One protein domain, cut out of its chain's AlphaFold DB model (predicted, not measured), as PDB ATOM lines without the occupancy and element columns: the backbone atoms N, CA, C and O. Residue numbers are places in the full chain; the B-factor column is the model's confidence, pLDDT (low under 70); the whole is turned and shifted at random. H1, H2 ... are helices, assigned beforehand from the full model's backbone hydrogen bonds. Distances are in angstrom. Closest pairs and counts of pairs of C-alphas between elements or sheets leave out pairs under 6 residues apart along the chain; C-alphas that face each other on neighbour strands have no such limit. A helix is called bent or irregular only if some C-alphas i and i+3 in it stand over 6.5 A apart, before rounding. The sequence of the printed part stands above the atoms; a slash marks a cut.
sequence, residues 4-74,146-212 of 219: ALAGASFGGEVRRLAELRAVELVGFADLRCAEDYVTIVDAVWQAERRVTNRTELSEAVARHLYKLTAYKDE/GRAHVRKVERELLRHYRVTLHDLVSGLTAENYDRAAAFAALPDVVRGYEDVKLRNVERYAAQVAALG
ATOM      1  N   ALA A   4      13.409 -17.773  20.861       85.56
ATOM      2  CA  ALA A   4      12.789 -16.708  21.646       85.56
ATOM      3  C   ALA A   4      12.633 -15.375  20.880       85.56
ATOM      4  O   ALA A   4      11.685 -14.641  21.133       85.56
ATOM      5  N   LEU A   5      13.501 -15.062  19.903       87.88
ATOM      6  CA  LEU A   5      13.393 -13.824  19.108       87.88
ATOM      7  C   LEU A   5      12.160 -13.794  18.195       87.88
ATOM      8  O   LEU A   5      11.668 -12.711  17.864       87.88
ATOM      9  N   ALA A   6      11.679 -14.966  17.766       87.69
ATOM     10  CA  ALA A   6      10.508 -15.075  16.901       87.69
ATOM     11  C   ALA A   6       9.205 -14.803  17.669       87.69
ATOM     12  O   ALA A   6       8.282 -14.224  17.109       87.69
ATOM     13  N   GLY A   7       9.151 -15.187  18.950       89.44
ATOM     14  CA  GLY A   7       8.008 -14.928  19.833       89.44
ATOM     15  C   GLY A   7       8.076 -13.593  20.579       89.44
ATOM     16  O   GLY A   7       7.105 -13.215  21.226       89.44
ATOM     17  N   ALA A   8       9.206 -12.887  20.507       93.94
ATOM     18  CA  ALA A   8       9.403 -11.637  21.220       93.94
ATOM     19  C   ALA A   8       8.543 -10.499  20.658       93.94
ATOM     20  O   ALA A   8       8.492 -10.249  19.450       93.94
ATOM     21  N   SER A   9       7.931  -9.759  21.569       96.62
ATOM     22  CA  SER A   9       6.994  -8.673  21.296       96.62
ATOM     23  C   SER A   9       7.651  -7.307  21.096       96.62
ATOM     24  O   SER A   9       7.000  -6.368  20.635       96.62
ATOM     25  N   PHE A  10       8.930  -7.176  21.456       96.50
ATOM     26  CA  PHE A  10       9.659  -5.922  21.316       96.50
ATOM     27  C   PHE A  10       9.895  -5.523  19.854       96.50
ATOM     28  O   PHE A  10      10.118  -6.357  18.966       96.50
ATOM     29  N   GLY A  11       9.867  -4.211  19.613       95.06
ATOM     30  CA  GLY A  11      10.063  -3.591  18.302       95.06
ATOM     31  C   GLY A  11      11.181  -2.546  18.295       95.06
ATOM     32  O   GLY A  11      11.885  -2.356  19.287       95.06
ATOM     33  N   GLY A  12      11.349  -1.871  17.155       96.00
ATOM     34  CA  GLY A  12      12.247  -0.721  17.012       96.00
ATOM     35  C   GLY A  12      13.698  -0.993  17.426       96.00
ATOM     36  O   GLY A  12      14.281  -2.026  17.085       96.00
ATOM     37  N   GLU A  13      14.281  -0.052  18.170       96.94
ATOM     38  CA  GLU A  13      15.671  -0.129  18.631       96.94
ATOM     39  C   GLU A  13      15.908  -1.319  19.572       96.94
ATOM     40  O   GLU A  13      16.938  -1.984  19.471       96.94
ATOM     41  N   VAL A  14      14.940  -1.667  20.426       97.62
ATOM     42  CA  VAL A  14      15.051  -2.809  21.348       97.62
ATOM     43  C   VAL A  14      15.240  -4.112  20.575       97.62
ATOM     44  O   VAL A  14      16.146  -4.888  20.891       97.62
ATOM     45  N   ARG A  15      14.459  -4.319  19.506       97.44
ATOM     46  CA  ARG A  15      14.612  -5.481  18.618       97.44
ATOM     47  C   ARG A  15      15.993  -5.523  17.981       97.44
ATOM     48  O   ARG A  15      16.681  -6.539  18.091       97.44
ATOM     49  N   ARG A  16      16.439  -4.407  17.396       96.69
ATOM     50  CA  ARG A  16      17.765  -4.307  16.769       96.69
ATOM     51  C   ARG A  16      18.888  -4.635  17.761       96.69
ATOM     52  O   ARG A  16      19.825  -5.363  17.428       96.69
ATOM     53  N   LEU A  17      18.801  -4.117  18.988       95.50
ATOM     54  CA  LEU A  17      19.773  -4.381  20.049       95.50
ATOM     55  C   LEU A  17      19.762  -5.849  20.483       95.50
ATOM     56  O   LEU A  17      20.841  -6.410  20.694       95.50
ATOM     57  N   ALA A  18      18.577  -6.444  20.642       95.12
ATOM     58  CA  ALA A  18      18.403  -7.814  21.104       95.12
ATOM     59  C   ALA A  18      18.885  -8.845  20.081       95.12
ATOM     60  O   ALA A  18      19.579  -9.781  20.466       95.12
ATOM     61  N   GLU A  19      18.595  -8.652  18.794       92.56
ATOM     62  CA  GLU A  19      19.016  -9.563  17.722       92.56
ATOM     63  C   GLU A  19      20.543  -9.658  17.622       92.56
ATOM     64  O   GLU A  19      21.096 -10.761  17.636       92.56
ATOM     65  N   LEU A  20      21.237  -8.513  17.621       90.69
ATOM     66  CA  LEU A  20      22.702  -8.475  17.594       90.69
ATOM     67  C   LEU A  20      23.303  -9.218  18.798       90.69
ATOM     68  O   LEU A  20      24.186 -10.062  18.651       90.69
ATOM     69  N   ARG A  21      22.790  -8.928  19.995       92.06
ATOM     70  CA  ARG A  21      23.315  -9.467  21.256       92.06
ATOM     71  C   ARG A  21      23.012 -10.941  21.442       92.06
ATOM     72  O   ARG A  21      23.866 -11.667  21.935       92.06
ATOM     73  N   ALA A  22      21.834 -11.404  21.037       90.44
ATOM     74  CA  ALA A  22      21.465 -12.810  21.130       90.44
ATOM     75  C   ALA A  22      22.423 -13.681  20.301       90.44
ATOM     76  O   ALA A  22      22.912 -14.693  20.797       90.44
ATOM     77  N   VAL A  23      22.774 -13.252  19.082       87.50
ATOM     78  CA  VAL A  23      23.778 -13.941  18.250       87.50
ATOM     79  C   VAL A  23      25.143 -13.971  18.939       87.50
ATOM     80  O   VAL A  23      25.804 -15.014  18.976       87.50
ATOM     81  N   GLU A  24      25.564 -12.849  19.523       84.88
ATOM     82  CA  GLU A  24      26.821 -12.780  20.268       84.88
ATOM     83  C   GLU A  24      26.815 -13.691  21.504       84.88
ATOM     84  O   GLU A  24      27.808 -14.380  21.739       84.88
ATOM     85  N   LEU A  25      25.697 -13.776  22.232       86.81
ATOM     86  CA  LEU A  25      25.533 -14.636  23.406       86.81
ATOM     87  C   LEU A  25      25.583 -16.125  23.067       86.81
ATOM     88  O   LEU A  25      26.205 -16.875  23.817       86.81
ATOM     89  N   VAL A  26      25.037 -16.556  21.923       84.06
ATOM     90  CA  VAL A  26      25.209 -17.944  21.450       84.06
ATOM     91  C   VAL A  26      26.690 -18.253  21.215       84.06
ATOM     92  O   VAL A  26      27.195 -19.315  21.592       84.06
ATOM     93  N   GLY A  27      27.410 -17.315  20.595       75.44
ATOM     94  CA  GLY A  27      28.845 -17.446  20.360       75.44
ATOM     95  C   GLY A  27      29.650 -17.477  21.661       75.44
ATOM     96  O   GLY A  27      30.533 -18.328  21.815       75.44
ATOM     97  N   PHE A  28      29.319 -16.572  22.582       76.81
ATOM     98  CA  PHE A  28      29.974 -16.387  23.870       76.81
ATOM     99  C   PHE A  28      29.722 -17.564  24.814       76.81
ATOM    100  O   PHE A  28      30.677 -18.175  25.286       76.81
ATOM    101  N   ALA A  29      28.463 -17.900  25.081       79.25
ATOM    102  CA  ALA A  29      28.034 -18.968  25.977       79.25
ATOM    103  C   ALA A  29      27.379 -20.094  25.163       79.25
ATOM    104  O   ALA A  29      28.092 -20.921  24.583       79.25
ATOM    105  N   ASP A  30      26.050 -20.104  25.096       82.19
ATOM    106  CA  ASP A  30      25.229 -21.104  24.420       82.19
ATOM    107  C   ASP A  30      23.843 -20.540  24.040       82.19
ATOM    108  O   ASP A  30      23.548 -19.360  24.244       82.19
ATOM    109  N   LEU A  31      22.999 -21.392  23.445       86.88
ATOM    110  CA  LEU A  31      21.641 -21.034  23.032       86.88
ATOM    111  C   LEU A  31      20.756 -20.626  24.214       86.88
ATOM    112  O   LEU A  31      20.063 -19.617  24.122       86.88
ATOM    113  N   ARG A  32      20.831 -21.359  25.328       89.75
ATOM    114  CA  ARG A  32      20.019 -21.103  26.521       89.75
ATOM    115  C   ARG A  32      20.297 -19.716  27.095       89.75
ATOM    116  O   ARG A  32      19.371 -18.986  27.417       89.75
ATOM    117  N   CYS A  33      21.563 -19.313  27.150       88.25
ATOM    118  CA  CYS A  33      21.955 -17.979  27.593       88.25
ATOM    119  C   CYS A  33      21.348 -16.868  26.720       88.25
ATOM    120  O   CYS A  33      20.992 -15.805  27.233       88.25
ATOM    121  N   ALA A  34      21.261 -17.085  25.405       91.19
ATOM    122  CA  ALA A  34      20.643 -16.132  24.492       91.19
ATOM    123  C   ALA A  34      19.114 -16.098  24.653       91.19
ATOM    124  O   ALA A  34      18.530 -15.017  24.615       91.19
ATOM    125  N   GLU A  35      18.478 -17.251  24.868       92.25
ATOM    126  CA  GLU A  35      17.038 -17.351  25.127       92.25
ATOM    127  C   GLU A  35      16.655 -16.663  26.440       92.25
ATOM    128  O   GLU A  35      15.796 -15.785  26.422       92.25
ATOM    129  N   ASP A  36      17.369 -16.944  27.534       95.19
ATOM    130  CA  ASP A  36      17.165 -16.291  28.834       95.19
ATOM    131  C   ASP A  36      17.287 -14.761  28.721       95.19
ATOM    132  O   ASP A  36      16.487 -14.014  29.286       95.19
ATOM    133  N   TYR A  37      18.280 -14.275  27.966       97.00
ATOM    134  CA  TYR A  37      18.451 -12.847  27.698       97.00
ATOM    135  C   TYR A  37      17.237 -12.254  26.970       97.00
ATOM    136  O   TYR A  37      16.724 -11.217  27.392       97.00
ATOM    137  N   VAL A  38      16.762 -12.907  25.904       97.56
ATOM    138  CA  VAL A  38      15.601 -12.436  25.134       97.56
ATOM    139  C   VAL A  38      14.343 -12.426  25.999       97.56
ATOM    140  O   VAL A  38      13.617 -11.438  25.980       97.56
ATOM    141  N   THR A  39      14.119 -13.469  26.801       97.56
ATOM    142  CA  THR A  39      12.977 -13.551  27.720       97.56
ATOM    143  C   THR A  39      12.978 -12.412  28.736       97.56
ATOM    144  O   THR A  39      11.934 -11.807  28.969       97.56
ATOM    145  N   ILE A  40      14.135 -12.067  29.313       98.19
ATOM    146  CA  ILE A  40      14.225 -10.944  30.260       98.19
ATOM    147  C   ILE A  40      13.929  -9.613  29.556       98.19
ATOM    148  O   ILE A  40      13.160  -8.810  30.078       98.19
ATOM    149  N   VAL A  41      14.508  -9.373  28.374       98.50
ATOM    150  CA  VAL A  41      14.261  -8.133  27.614       98.50
ATOM    151  C   VAL A  41      12.782  -8.002  27.238       98.50
ATOM    152  O   VAL A  41      12.216  -6.917  27.360       98.50
ATOM    153  N   ASP A  42      12.140  -9.099  26.833       98.31
ATOM    154  CA  ASP A  42      10.721  -9.110  26.474       98.31
ATOM    155  C   ASP A  42       9.805  -8.871  27.680       98.31
ATOM    156  O   ASP A  42       8.874  -8.071  27.596       98.31
ATOM    157  N   ALA A  43      10.113  -9.466  28.836       98.12
ATOM    158  CA  ALA A  43       9.373  -9.214  30.071       98.12
ATOM    159  C   ALA A  43       9.437  -7.734  30.488       98.12
ATOM    160  O   ALA A  43       8.416  -7.145  30.852       98.12
ATOM    161  N   VAL A  44      10.621  -7.121  30.383       98.50
ATOM    162  CA  VAL A  44      10.808  -5.689  30.650       98.50
ATOM    163  C   VAL A  44      10.011  -4.853  29.661       98.50
ATOM    164  O   VAL A  44       9.259  -3.987  30.093       98.50
ATOM    165  N   TRP A  45      10.128  -5.129  28.359       98.44
ATOM    166  CA  TRP A  45       9.362  -4.439  27.322       98.44
ATOM    167  C   TRP A  45       7.858  -4.479  27.607       98.44
ATOM    168  O   TRP A  45       7.200  -3.444  27.590       98.44
ATOM    169  N   GLN A  46       7.316  -5.654  27.928       98.12
ATOM    170  CA  GLN A  46       5.896  -5.831  28.228       98.12
ATOM    171  C   GLN A  46       5.441  -5.030  29.451       98.12
ATOM    172  O   GLN A  46       4.375  -4.420  29.421       98.12
ATOM    173  N   ALA A  47       6.231  -5.002  30.527       98.00
ATOM    174  CA  ALA A  47       5.937  -4.153  31.682       98.00
ATOM    175  C   ALA A  47       5.987  -2.663  31.318       98.00
ATOM    176  O   ALA A  47       5.087  -1.907  31.674       98.00
ATOM    177  N   GLU A  48       6.987  -2.268  30.533       97.62
ATOM    178  CA  GLU A  48       7.164  -0.914  30.016       97.62
ATOM    179  C   GLU A  48       5.937  -0.424  29.233       97.62
ATOM    180  O   GLU A  48       5.437   0.677  29.473       97.62
ATOM    181  N   ARG A  49       5.406  -1.272  28.335       97.69
ATOM    182  CA  ARG A  49       4.242  -0.958  27.487       97.69
ATOM    183  C   ARG A  49       2.964  -0.719  28.283       97.69
ATOM    184  O   ARG A  49       2.078  -0.030  27.789       97.69
ATOM    185  N   ARG A  50       2.849  -1.278  29.490       97.12
ATOM    186  CA  ARG A  50       1.664  -1.092  30.343       97.12
ATOM    187  C   ARG A  50       1.601   0.294  30.978       97.12
ATOM    188  O   ARG A  50       0.523   0.695  31.399       97.12
ATOM    189  N   VAL A  51       2.728   1.007  31.062       97.62
ATOM    190  CA  VAL A  51       2.831   2.252  31.844       97.62
ATOM    191  C   VAL A  51       3.239   3.472  31.025       97.62
ATOM    192  O   VAL A  51       2.961   4.596  31.430       97.62
ATOM    193  N   THR A  52       3.903   3.295  29.880       97.12
ATOM    194  CA  THR A  52       4.371   4.411  29.045       97.12
ATOM    195  C   THR A  52       4.585   3.982  27.599       97.12
ATOM    196  O   THR A  52       4.602   2.792  27.327       97.12
ATOM    197  N   ASN A  53       4.802   4.927  26.673       96.56
ATOM    198  CA  ASN A  53       5.238   4.690  25.284       96.56
ATOM    199  C   ASN A  53       6.762   4.809  25.073       96.56
ATOM    200  O   ASN A  53       7.251   4.551  23.977       96.56
ATOM    201  N   ARG A  54       7.508   5.199  26.112       97.06
ATOM    202  CA  ARG A  54       8.961   5.414  26.050       97.06
ATOM    203  C   ARG A  54       9.753   4.104  26.158       97.06
ATOM    204  O   ARG A  54       9.213   3.159  26.718       97.06
ATOM    205  N   THR A  55      10.985   4.036  25.649       97.75
ATOM    206  CA  THR A  55      11.764   2.782  25.495       97.75
ATOM    207  C   THR A  55      13.100   2.753  26.242       97.75
ATOM    208  O   THR A  55      13.878   1.812  26.088       97.75
ATOM    209  N   GLU A  56      13.416   3.768  27.049       98.25
ATOM    210  CA  GLU A  56      14.734   3.910  27.670       98.25
ATOM    211  C   GLU A  56      15.057   2.758  28.627       98.25
ATOM    212  O   GLU A  56      16.204   2.309  28.676       98.25
ATOM    213  N   LEU A  57      14.065   2.243  29.362       98.56
ATOM    214  CA  LEU A  57      14.249   1.115  30.273       98.56
ATOM    215  C   LEU A  57      14.564  -0.172  29.499       98.56
ATOM    216  O   LEU A  57      15.567  -0.831  29.785       98.56
ATOM    217  N   SER A  58      13.746  -0.538  28.512       98.50
ATOM    218  CA  SER A  58      13.958  -1.771  27.742       98.50
ATOM    219  C   SER A  58      15.237  -1.722  26.893       98.50
ATOM    220  O   SER A  58      15.973  -2.713  26.821       98.50
ATOM    221  N   GLU A  59      15.585  -0.559  26.334       98.56
ATOM    222  CA  GLU A  59      16.863  -0.345  25.650       98.56
ATOM    223  C   GLU A  59      18.064  -0.451  26.596       98.56
ATOM    224  O   GLU A  59      19.057  -1.109  26.259       98.56
ATOM    225  N   ALA A  60      17.991   0.162  27.782       98.44
ATOM    226  CA  ALA A  60      19.045   0.067  28.786       98.44
ATOM    227  C   ALA A  60      19.252  -1.389  29.220       98.44
ATOM    228  O   ALA A  60      20.387  -1.873  29.225       98.44
ATOM    229  N   VAL A  61      18.170  -2.132  29.478       98.50
ATOM    230  CA  VAL A  61      18.252  -3.558  29.819       98.50
ATOM    231  C   VAL A  61      18.899  -4.356  28.694       98.50
ATOM    232  O   VAL A  61      19.836  -5.109  28.967       98.50
ATOM    233  N   ALA A  62      18.483  -4.162  27.441       98.00
ATOM    234  CA  ALA A  62      19.093  -4.846  26.304       98.00
ATOM    235  C   ALA A  62      20.613  -4.592  26.246       98.00
ATOM    236  O   ALA A  62      21.413  -5.518  26.095       98.00
ATOM    237  N   ARG A  63      21.056  -3.343  26.443       97.00
ATOM    238  CA  ARG A  63      22.487  -2.991  26.437       97.00
ATOM    239  C   ARG A  63      23.248  -3.619  27.601       97.00
ATOM    240  O   ARG A  63      24.302  -4.228  27.386       97.00
ATOM    241  N   HIS A  64      22.743  -3.445  28.813       96.44
ATOM    242  CA  HIS A  64      23.514  -3.653  30.031       96.44
ATOM    243  C   HIS A  64      23.393  -5.061  30.606       96.44
ATOM    244  O   HIS A  64      24.387  -5.573  31.123       96.44
ATOM    245  N   LEU A  65      22.261  -5.745  30.409       96.44
ATOM    246  CA  LEU A  65      22.158  -7.172  30.715       96.44
ATOM    247  C   LEU A  65      23.146  -7.973  29.866       96.44
ATOM    248  O   LEU A  65      23.851  -8.835  30.389       96.44
ATOM    249  N   TYR A  66      23.254  -7.648  28.574       93.81
ATOM    250  CA  TYR A  66      24.271  -8.240  27.711       93.81
ATOM    251  C   TYR A  66      25.680  -7.933  28.213       93.81
ATOM    252  O   TYR A  66      26.473  -8.853  28.351       93.81
ATOM    253  N   LYS A  67      25.990  -6.676  28.560       90.50
ATOM    254  CA  LYS A  67      27.316  -6.291  29.073       90.50
ATOM    255  C   LYS A  67      27.720  -7.073  30.331       90.50
ATOM    256  O   LYS A  67      28.882  -7.444  30.468       90.50
ATOM    257  N   LEU A  68      26.778  -7.303  31.247       90.31
ATOM    258  CA  LEU A  68      27.013  -8.075  32.471       90.31
ATOM    259  C   LEU A  68      27.080  -9.586  32.217       90.31
ATOM    260  O   LEU A  68      27.763 -10.297  32.947       90.31
ATOM    261  N   THR A  69      26.388 -10.073  31.187       88.38
ATOM    262  CA  THR A  69      26.360 -11.497  30.830       88.38
ATOM    263  C   THR A  69      27.589 -11.889  30.004       88.38
ATOM    264  O   THR A  69      28.285 -12.838  30.345       88.38
ATOM    265  N   ALA A  70      27.884 -11.130  28.947       81.56
ATOM    266  CA  ALA A  70      29.013 -11.293  28.038       81.56
ATOM    267  C   ALA A  70      30.222 -10.467  28.499       81.56
ATOM    268  O   ALA A  70      30.734  -9.599  27.784       81.56
ATOM    269  N   TYR A  71      30.679 -10.707  29.727       69.31
ATOM    270  CA  TYR A  71      31.923 -10.108  30.191       69.31
ATOM    271  C   TYR A  71      33.103 -10.673  29.389       69.31
ATOM    272  O   TYR A  71      33.135 -11.852  29.047       69.31
ATOM    273  N   LYS A  72      34.094  -9.826  29.081       62.78
ATOM    274  CA  LYS A  72      35.315 -10.272  28.400       62.78
ATOM    275  C   LYS A  72      36.103 -11.173  29.344       62.78
ATOM    276  O   LYS A  72      36.772 -10.695  30.261       62.78
ATOM    277  N   ASP A  73      35.966 -12.469  29.143       66.62
ATOM    278  CA  ASP A  73      36.703 -13.493  29.858       66.62
ATOM    279  C   ASP A  73      37.782 -14.108  28.978       66.62
ATOM    280  O   ASP A  73      37.910 -13.810  27.792       66.62
ATOM    281  N   GLU A  74      38.606 -14.944  29.588       63.31
ATOM    282  CA  GLU A  74      39.798 -15.515  28.973       63.31
ATOM    283  C   GLU A  74      39.422 -16.395  27.776       63.31
ATOM    284  O   GLU A  74      40.135 -16.423  26.773       63.31
ATOM    285  N   GLY A 146      37.516 -19.057  37.243       58.62
ATOM    286  CA  GLY A 146      36.300 -18.755  38.005       58.62
ATOM    287  C   GLY A 146      36.484 -18.496  39.506       58.62
ATOM    288  O   GLY A 146      35.555 -17.978  40.145       58.62
ATOM    289  N   ARG A 147      37.659 -18.824  40.071       57.88
ATOM    290  CA  ARG A 147      38.004 -18.624  41.494       57.88
ATOM    291  C   ARG A 147      38.634 -17.264  41.806       57.88
ATOM    292  O   ARG A 147      38.722 -16.915  42.982       57.88
ATOM    293  N   ALA A 148      39.036 -16.491  40.794       69.88
ATOM    294  CA  ALA A 148      39.560 -15.146  41.003       69.88
ATOM    295  C   ALA A 148      38.491 -14.244  41.650       69.88
ATOM    296  O   ALA A 148      37.318 -14.305  41.278       69.88
ATOM    297  N   HIS A 149      38.892 -13.399  42.605       72.12
ATOM    298  CA  HIS A 149      37.999 -12.481  43.329       72.12
ATOM    299  C   HIS A 149      37.110 -11.660  42.372       72.12
ATOM    300  O   HIS A 149      35.890 -11.642  42.528       72.12
ATOM    301  N   VAL A 150      37.686 -11.140  41.281       74.25
ATOM    302  CA  VAL A 150      36.965 -10.414  40.216       74.25
ATOM    303  C   VAL A 150      35.791 -11.218  39.635       74.25
ATOM    304  O   VAL A 150      34.737 -10.653  39.363       74.25
ATOM    305  N   ARG A 151      35.915 -12.544  39.487       77.38
ATOM    306  CA  ARG A 151      34.841 -13.389  38.935       77.38
ATOM    307  C   ARG A 151      33.709 -13.627  39.923       77.38
ATOM    308  O   ARG A 151      32.560 -13.750  39.503       77.38
ATOM    309  N   LYS A 152      34.002 -13.675  41.227       81.81
ATOM    310  CA  LYS A 152      32.951 -13.697  42.256       81.81
ATOM    311  C   LYS A 152      32.158 -12.389  42.219       81.81
ATOM    312  O   LYS A 152      30.935 -12.444  42.153       81.81
ATOM    313  N   VAL A 153      32.860 -11.258  42.143       85.56
ATOM    314  CA  VAL A 153      32.264  -9.921  42.020       85.56
ATOM    315  C   VAL A 153      31.391  -9.797  40.764       85.56
ATOM    316  O   VAL A 153      30.265  -9.326  40.843       85.56
ATOM    317  N   GLU A 154      31.851 -10.259  39.599       84.38
ATOM    318  CA  GLU A 154      31.060 -10.201  38.356       84.38
ATOM    319  C   GLU A 154      29.779 -11.039  38.406       84.38
ATOM    320  O   GLU A 154      28.724 -10.584  37.959       84.38
ATOM    321  N   ARG A 155      29.856 -12.260  38.954       86.62
ATOM    322  CA  ARG A 155      28.669 -13.112  39.128       86.62
ATOM    323  C   ARG A 155      27.676 -12.476  40.090       86.62
ATOM    324  O   ARG A 155      26.478 -12.489  39.815       86.62
ATOM    325  N   GLU A 156      28.181 -11.910  41.179       90.94
ATOM    326  CA  GLU A 156      27.370 -11.196  42.155       90.94
ATOM    327  C   GLU A 156      26.688  -9.973  41.532       90.94
ATOM    328  O   GLU A 156      25.487  -9.795  41.700       90.94
ATOM    329  N   LEU A 157      27.397  -9.198  40.707       92.56
ATOM    330  CA  LEU A 157      26.811  -8.065  39.986       92.56
ATOM    331  C   LEU A 157      25.689  -8.478  39.040       92.56
ATOM    332  O   LEU A 157      24.643  -7.832  39.021       92.56
ATOM    333  N   LEU A 158      25.885  -9.543  38.258       93.12
ATOM    334  CA  LEU A 158      24.840 -10.048  37.368       93.12
ATOM    335  C   LEU A 158      23.628 -10.546  38.165       93.12
ATOM    336  O   LEU A 158      22.490 -10.279  37.776       93.12
ATOM    337  N   ARG A 159      23.861 -11.250  39.280       94.25
ATOM    338  CA  ARG A 159      22.805 -11.741  40.171       94.25
ATOM    339  C   ARG A 159      22.012 -10.582  40.770       94.25
ATOM    340  O   ARG A 159      20.794 -10.555  40.623       94.25
ATOM    341  N   HIS A 160      22.702  -9.627  41.389       96.56
ATOM    342  CA  HIS A 160      22.114  -8.415  41.948       96.56
ATOM    343  C   HIS A 160      21.295  -7.667  40.893       96.56
ATOM    344  O   HIS A 160      20.115  -7.412  41.100       96.56
ATOM    345  N   TYR A 161      21.884  -7.410  39.720       97.50
ATOM    346  CA  TYR A 161      21.204  -6.716  38.631       97.50
ATOM    347  C   TYR A 161      19.891  -7.397  38.235       97.50
ATOM    348  O   TYR A 161      18.875  -6.724  38.106       97.50
ATOM    349  N   ARG A 162      19.892  -8.727  38.072       97.06
ATOM    350  CA  ARG A 162      18.690  -9.487  37.692       97.06
ATOM    351  C   ARG A 162      17.599  -9.431  38.761       97.06
ATOM    352  O   ARG A 162      16.442  -9.242  38.404       97.06
ATOM    353  N   VAL A 163      17.962  -9.582  40.035       97.19
ATOM    354  CA  VAL A 163      17.003  -9.541  41.154       97.19
ATOM    355  C   VAL A 163      16.383  -8.152  41.274       97.19
ATOM    356  O   VAL A 163      15.168  -8.011  41.205       97.19
ATOM    357  N   THR A 164      17.206  -7.107  41.352       97.88
ATOM    358  CA  THR A 164      16.709  -5.735  41.493       97.88
ATOM    359  C   THR A 164      15.905  -5.289  40.271       97.88
ATOM    360  O   THR A 164      14.892  -4.610  40.422       97.88
ATOM    361  N   LEU A 165      16.314  -5.688  39.058       98.25
ATOM    362  CA  LEU A 165      15.547  -5.414  37.841       98.25
ATOM    363  C   LEU A 165      14.171  -6.083  37.890       98.25
ATOM    364  O   LEU A 165      13.182  -5.437  37.566       98.25
ATOM    365  N   HIS A 166      14.100  -7.351  38.299       97.69
ATOM    366  CA  HIS A 166      12.834  -8.068  38.437       97.69
ATOM    367  C   HIS A 166      11.877  -7.350  39.399       97.69
ATOM    368  O   HIS A 166      10.703  -7.166  39.073       97.69
ATOM    369  N   ASP A 167      12.377  -6.897  40.549       97.00
ATOM    370  CA  ASP A 167      11.561  -6.213  41.556       97.00
ATOM    371  C   ASP A 167      11.048  -4.858  41.046       97.00
ATOM    372  O   ASP A 167       9.862  -4.549  41.179       97.00
ATOM    373  N   LEU A 168      11.913  -4.078  40.386       97.25
ATOM    374  CA  LEU A 168      11.538  -2.807  39.756       97.25
ATOM    375  C   LEU A 168      10.480  -2.992  38.665       97.25
ATOM    376  O   LEU A 168       9.544  -2.205  38.572       97.25
ATOM    377  N   VAL A 169      10.624  -4.031  37.845       97.00
ATOM    378  CA  VAL A 169       9.724  -4.329  36.724       97.00
ATOM    379  C   VAL A 169       8.370  -4.840  37.216       97.00
ATOM    380  O   VAL A 169       7.342  -4.495  36.638       97.00
ATOM    381  N   SER A 170       8.353  -5.618  38.300       96.62
ATOM    382  CA  SER A 170       7.122  -6.154  38.897       96.62
ATOM    383  C   SER A 170       6.235  -5.059  39.495       96.62
ATOM    384  O   SER A 170       5.012  -5.182  39.469       96.62
ATOM    385  N   GLY A 171       6.840  -3.986  40.014       95.25
ATOM    386  CA  GLY A 171       6.151  -2.817  40.565       95.25
ATOM    387  C   GLY A 171       6.221  -1.573  39.678       95.25
ATOM    388  O   GLY A 171       6.110  -0.463  40.201       95.25
ATOM    389  N   LEU A 172       6.472  -1.723  38.373       98.25
ATOM    390  CA  LEU A 172       6.696  -0.588  37.478       98.25
ATOM    391  C   LEU A 172       5.420   0.253  37.329       98.25
ATOM    392  O   LEU A 172       4.343  -0.268  37.042       98.25
ATOM    393  N   THR A 173       5.559   1.566  37.478       97.94
ATOM    394  CA  THR A 173       4.518   2.572  37.246       97.94
ATOM    395  C   THR A 173       5.090   3.720  36.416       97.94
ATOM    396  O   THR A 173       6.300   3.797  36.184       97.94
ATOM    397  N   ALA A 174       4.236   4.636  35.957       97.12
ATOM    398  CA  ALA A 174       4.703   5.821  35.241       97.12
ATOM    399  C   ALA A 174       5.585   6.718  36.133       97.12
ATOM    400  O   ALA A 174       6.564   7.287  35.659       97.12
ATOM    401  N   GLU A 175       5.284   6.795  37.433       97.31
ATOM    402  CA  GLU A 175       5.985   7.643  38.406       97.31
ATOM    403  C   GLU A 175       7.377   7.114  38.766       97.31
ATOM    404  O   GLU A 175       8.278   7.894  39.070       97.31
ATOM    405  N   ASN A 176       7.573   5.791  38.748       97.12
ATOM    406  CA  ASN A 176       8.857   5.172  39.090       97.12
ATOM    407  C   ASN A 176       9.685   4.743  37.864       97.12
ATOM    408  O   ASN A 176      10.793   4.219  38.022       97.12
ATOM    409  N   TYR A 177       9.189   5.021  36.655       98.38
ATOM    410  CA  TYR A 177       9.822   4.653  35.394       98.38
ATOM    411  C   TYR A 177      11.267   5.150  35.285       98.38
ATOM    412  O   TYR A 177      12.178   4.367  35.012       98.38
ATOM    413  N   ASP A 178      11.497   6.438  35.552       98.12
ATOM    414  CA  ASP A 178      12.827   7.042  35.411       98.12
ATOM    415  C   ASP A 178      13.837   6.431  36.388       98.12
ATOM    416  O   ASP A 178      15.005   6.244  36.048       98.12
ATOM    417  N   ARG A 179      13.383   6.032  37.582       97.94
ATOM    418  CA  ARG A 179      14.213   5.315  38.558       97.94
ATOM    419  C   ARG A 179      14.603   3.930  38.044       97.94
ATOM    420  O   ARG A 179      15.760   3.535  38.190       97.94
ATOM    421  N   ALA A 180      13.668   3.201  37.434       98.31
ATOM    422  CA  ALA A 180      13.947   1.896  36.843       98.31
ATOM    423  C   ALA A 180      14.911   2.009  35.650       98.31
ATOM    424  O   ALA A 180      15.881   1.252  35.569       98.31
ATOM    425  N   ALA A 181      14.693   2.984  34.762       98.38
ATOM    426  CA  ALA A 181      15.568   3.247  33.621       98.38
ATOM    427  C   ALA A 181      16.983   3.654  34.072       98.38
ATOM    428  O   ALA A 181      17.973   3.127  33.559       98.38
ATOM    429  N   ALA A 182      17.089   4.519  35.088       98.19
ATOM    430  CA  ALA A 182      18.366   4.904  35.682       98.19
ATOM    431  C   ALA A 182      19.114   3.687  36.242       98.19
ATOM    432  O   ALA A 182      20.292   3.502  35.933       98.19
ATOM    433  N   PHE A 183      18.429   2.818  36.998       98.50
ATOM    434  CA  PHE A 183      19.013   1.575  37.504       98.50
ATOM    435  C   PHE A 183      19.516   0.666  36.371       98.50
ATOM    436  O   PHE A 183      20.647   0.175  36.426       98.50
ATOM    437  N   ALA A 184      18.706   0.468  35.326       98.25
ATOM    438  CA  ALA A 184      19.061  -0.368  34.182       98.25
ATOM    439  C   ALA A 184      20.305   0.142  33.431       98.25
ATOM    440  O   ALA A 184      21.054  -0.655  32.864       98.25
ATOM    441  N   ALA A 185      20.563   1.454  33.460       97.81
ATOM    442  CA  ALA A 185      21.739   2.078  32.860       97.81
ATOM    443  C   ALA A 185      23.008   1.997  33.732       97.81
ATOM    444  O   ALA A 185      24.122   2.078  33.208       97.81
ATOM    445  N   LEU A 186      22.885   1.790  35.050       97.00
ATOM    446  CA  LEU A 186      24.021   1.800  35.984       97.00
ATOM    447  C   LEU A 186      25.176   0.856  35.633       97.00
ATOM    448  O   LEU A 186      26.324   1.249  35.856       97.00
ATOM    449  N   PRO A 187      24.978  -0.351  35.061       95.00
ATOM    450  CA  PRO A 187      26.106  -1.197  34.680       95.00
ATOM    451  C   PRO A 187      27.041  -0.538  33.663       95.00
ATOM    452  O   PRO A 187      28.143  -1.036  33.405       95.00
ATOM    453  N   ASP A 188      26.648   0.587  33.063       92.50
ATOM    454  CA  ASP A 188      27.537   1.360  32.228       92.50
ATOM    455  C   ASP A 188      28.778   1.878  32.959       92.50
ATOM    456  O   ASP A 188      29.848   1.898  32.350       92.50
ATOM    457  N   VAL A 189      28.684   2.198  34.255       90.44
ATOM    458  CA  VAL A 189      29.828   2.701  35.041       90.44
ATOM    459  C   VAL A 189      30.877   1.622  35.294       90.44
ATOM    460  O   VAL A 189      32.058   1.931  35.434       90.44
ATOM    461  N   VAL A 190      30.469   0.348  35.278       86.19
ATOM    462  CA  VAL A 190      31.355  -0.809  35.447       86.19
ATOM    463  C   VAL A 190      32.129  -1.035  34.144       86.19
ATOM    464  O   VAL A 190      31.712  -1.770  33.244       86.19
ATOM    465  N   ARG A 191      33.251  -0.325  34.003       78.06
ATOM    466  CA  ARG A 191      34.185  -0.391  32.864       78.06
ATOM    467  C   ARG A 191      35.618  -0.603  33.357       78.06
ATOM    468  O   ARG A 191      35.914  -0.433  34.536       78.06
ATOM    469  N   GLY A 192      36.510  -0.933  32.428       67.25
ATOM    470  CA  GLY A 192      37.926  -1.167  32.712       67.25
ATOM    471  C   GLY A 192      38.232  -2.608  33.122       67.25
ATOM    472  O   GLY A 192      37.365  -3.484  33.067       67.25
ATOM    473  N   TYR A 193      39.487  -2.835  33.499       61.44
ATOM    474  CA  TYR A 193      40.034  -4.139  33.870       61.44
ATOM    475  C   TYR A 193      40.511  -4.114  35.331       61.44
ATOM    476  O   TYR A 193      40.883  -3.055  35.837       61.44
ATOM    477  N   GLU A 194      40.465  -5.272  35.998       66.00
ATOM    478  CA  GLU A 194      41.033  -5.499  37.343       66.00
ATOM    479  C   GLU A 194      40.630  -4.438  38.381       66.00
ATOM    480  O   GLU A 194      39.439  -4.207  38.581       66.00
ATOM    481  N   ASP A 195      41.595  -3.776  39.018       65.62
ATOM    482  CA  ASP A 195      41.380  -2.807  40.096       65.62
ATOM    483  C   ASP A 195      40.588  -1.579  39.635       65.62
ATOM    484  O   ASP A 195      39.850  -0.964  40.405       65.62
ATOM    485  N   VAL A 196      40.693  -1.206  38.354       74.69
ATOM    486  CA  VAL A 196      39.840  -0.154  37.777       74.69
ATOM    487  C   VAL A 196      38.390  -0.626  37.741       74.69
ATOM    488  O   VAL A 196      37.482   0.148  38.043       74.69
ATOM    489  N   LYS A 197      38.168  -1.902  37.410       76.69
ATOM    490  CA  LYS A 197      36.833  -2.488  37.411       76.69
ATOM    491  C   LYS A 197      36.288  -2.569  38.830       76.69
ATOM    492  O   LYS A 197      35.190  -2.076  39.032       76.69
ATOM    493  N   LEU A 198      37.052  -3.090  39.794       82.75
ATOM    494  CA  LEU A 198      36.633  -3.203  41.201       82.75
ATOM    495  C   LEU A 198      36.232  -1.844  41.797       82.75
ATOM    496  O   LEU A 198      35.128  -1.713  42.314       82.75
ATOM    497  N   ARG A 199      37.030  -0.788  41.585       84.25
ATOM    498  CA  ARG A 199      36.650   0.582  41.989       84.25
ATOM    499  C   ARG A 199      35.365   1.068  41.318       84.25
ATOM    500  O   ARG A 199      34.543   1.749  41.923       84.25
ATOM    501  N   ASN A 200      35.153   0.723  40.050       88.44
ATOM    502  CA  ASN A 200      33.903   1.052  39.369       88.44
ATOM    503  C   ASN A 200      32.708   0.226  39.874       88.44
ATOM    504  O   ASN A 200      31.573   0.685  39.750       88.44
ATOM    505  N   VAL A 201      32.936  -0.953  40.458       90.94
ATOM    506  CA  VAL A 201      31.889  -1.729  41.135       90.94
ATOM    507  C   VAL A 201      31.450  -1.039  42.426       90.94
ATOM    508  O   VAL A 201      30.252  -0.942  42.678       90.94
ATOM    509  N   GLU A 202      32.379  -0.478  43.196       91.75
ATOM    510  CA  GLU A 202      32.038   0.344  44.367       91.75
ATOM    511  C   GLU A 202      31.203   1.567  43.957       91.75
ATOM    512  O   GLU A 202      30.191   1.882  44.583       91.75
ATOM    513  N   ARG A 203      31.555   2.214  42.835       93.38
ATOM    514  CA  ARG A 203      30.750   3.309  42.265       93.38
ATOM    515  C   ARG A 203      29.358   2.853  41.837       93.38
ATOM    516  O   ARG A 203      28.399   3.588  42.054       93.38
ATOM    517  N   TYR A 204      29.240   1.666  41.243       95.44
ATOM    518  CA  TYR A 204      27.942   1.066  40.933       95.44
ATOM    519  C   TYR A 204      27.113   0.882  42.210       95.44
ATOM    520  O   TYR A 204      25.983   1.358  42.261       95.44
ATOM    521  N   ALA A 205      27.683   0.285  43.260       95.62
ATOM    522  CA  ALA A 205      26.998   0.073  44.534       95.62
ATOM    523  C   ALA A 205      26.525   1.393  45.171       95.62
ATOM    524  O   ALA A 205      25.375   1.495  45.599       95.62
ATOM    525  N   ALA A 206      27.368   2.431  45.151       95.75
ATOM    526  CA  ALA A 206      27.007   3.759  45.639       95.75
ATOM    527  C   ALA A 206      25.842   4.382  44.847       95.75
ATOM    528  O   ALA A 206      24.936   4.968  45.438       95.75
ATOM    529  N   GLN A 207      25.824   4.231  43.519       96.69
ATOM    530  CA  GLN A 207      24.736   4.753  42.683       96.69
ATOM    531  C   GLN A 207      23.432   3.964  42.850       96.69
ATOM    532  O   GLN A 207      22.361   4.563  42.839       96.69
ATOM    533  N   VAL A 208      23.502   2.648  43.071       96.94
ATOM    534  CA  VAL A 208      22.327   1.834  43.432       96.94
ATOM    535  C   VAL A 208      21.719   2.334  44.746       96.94
ATOM    536  O   VAL A 208      20.515   2.587  44.808       96.94
ATOM    537  N   ALA A 209      22.549   2.559  45.769       96.50
ATOM    538  CA  ALA A 209      22.097   3.095  47.051       96.50
ATOM    539  C   ALA A 209      21.494   4.505  46.918       96.50
ATOM    540  O   ALA A 209      20.472   4.795  47.539       96.50
ATOM    541  N   ALA A 210      22.061   5.361  46.060       96.81
ATOM    542  CA  ALA A 210      21.520   6.693  45.774       96.81
ATOM    543  C   ALA A 210      20.128   6.656  45.113       96.81
ATOM    544  O   ALA A 210      19.344   7.586  45.284       96.81
ATOM    545  N   LEU A 211      19.786   5.569  44.411       96.62
ATOM    546  CA  LEU A 211      18.431   5.309  43.910       96.62
ATOM    547  C   LEU A 211      17.506   4.693  44.977       96.62
ATOM    548  O   LEU A 211      16.410   4.237  44.643       96.62
ATOM    549  N   GLY A 212      17.926   4.609  46.243       96.12
ATOM    550  CA  GLY A 212      17.162   3.987  47.327       96.12
ATOM    551  C   GLY A 212      16.960   2.481  47.140       96.12
ATOM    552  O   GLY A 212      15.939   1.939  47.562       96.12
TER     553      GLY A 212
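AT A GLANCE: This is residues 4 to 74 and 146 to 212 of the 219 residues of an uncharacterized protein of Phycicoccus elongatus Lp2 (UniProt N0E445). Six helices, H2 to H7, make a flattened up-and-down bundle with H4 in its middle: H2 and H3 pack on one side of H4, H5 and H6 on the other, and H7 forms the far edge beyond H6. The very short H1 sits at the opposite edge, against H3. The printed part has 138 residues with seven named helices, H1 to H7 in order along the chain, and no named strand; its class is all helix. It is compact, with a radius of gyration of the C-alphas of 14.8 A, and spans 41 by 36 by 20 A, only just flat.

IN THESE COORDINATES: H1 is residues 4 to 7, with C-alpha 4 at (12.789, -16.708, 21.646). H2, residues 12 to 28, is 24.6 A long, and H3, residues 31 to 51, is 31.2 A. H4, residues 56 to 69, is 19.6 A long. H5, residues 149 to 170, is the longest helix by residues and measures 31.8 A, starting with C-alpha 149 at (37.999, -12.481, 43.329). H6 is residues 177 to 188 and is irregular: C-alphas 184 and 187 are 7.1 A apart. H7, residues 194 to 210, is 24.5 A long and ends with C-alpha 210 at (21.520, 6.693, 45.774).

HOW THE PARTS SIT: H3 and H4 are the hubs, touching four helices each. They form a hairpin, opposite ways at a shallow tilt of 21 degrees, closest at the C-alphas of Trp 45 and Ser 58, 5.3 A. H4 touches H2 the same way at a shallow tilt of 7 degrees, closest at the C-alphas of Val 14 and Glu 59, 5.3 A. H4 touches H6 the same way at a shallow tilt of 29 degrees, closest at the C-alphas of Leu 57 and Ala 181, 4.2 A. With residues 65 to 69 alone, H4 touches H5; the closest C-alphas, of Leu 68 and Leu 158, are 5.7 A apart. H3 touches H1, closest at the C-alphas of Ala 4 and Glu 35, 5.5 A. H6 and H7 form a hairpin, closest at the C-alphas of Leu 186 and Tyr 204, 6.4 A; H7 and H4 are apart. Every O i to N i+4 pair is within hydrogen-bond range in H2, H5 and H7; in H3 it is 16 of 17, in H4 9 of 10 and in H6 6 of 8, and H1 is too short for such a pair.

THE WHOLE: The two C-alphas farthest apart, of Asn 53 and Arg 147, are 43.4 A apart. Residues 75 to 145 are not printed, and C-alphas 74 and 146 are 10.2 A apart across this cut. Of the links that are printed whole, H5 to H6 is short and the others are tight. Mean pLDDT of the printed part is 90.7; residues 71 to 74, 146 to 148 and 192 to 195 are under 70.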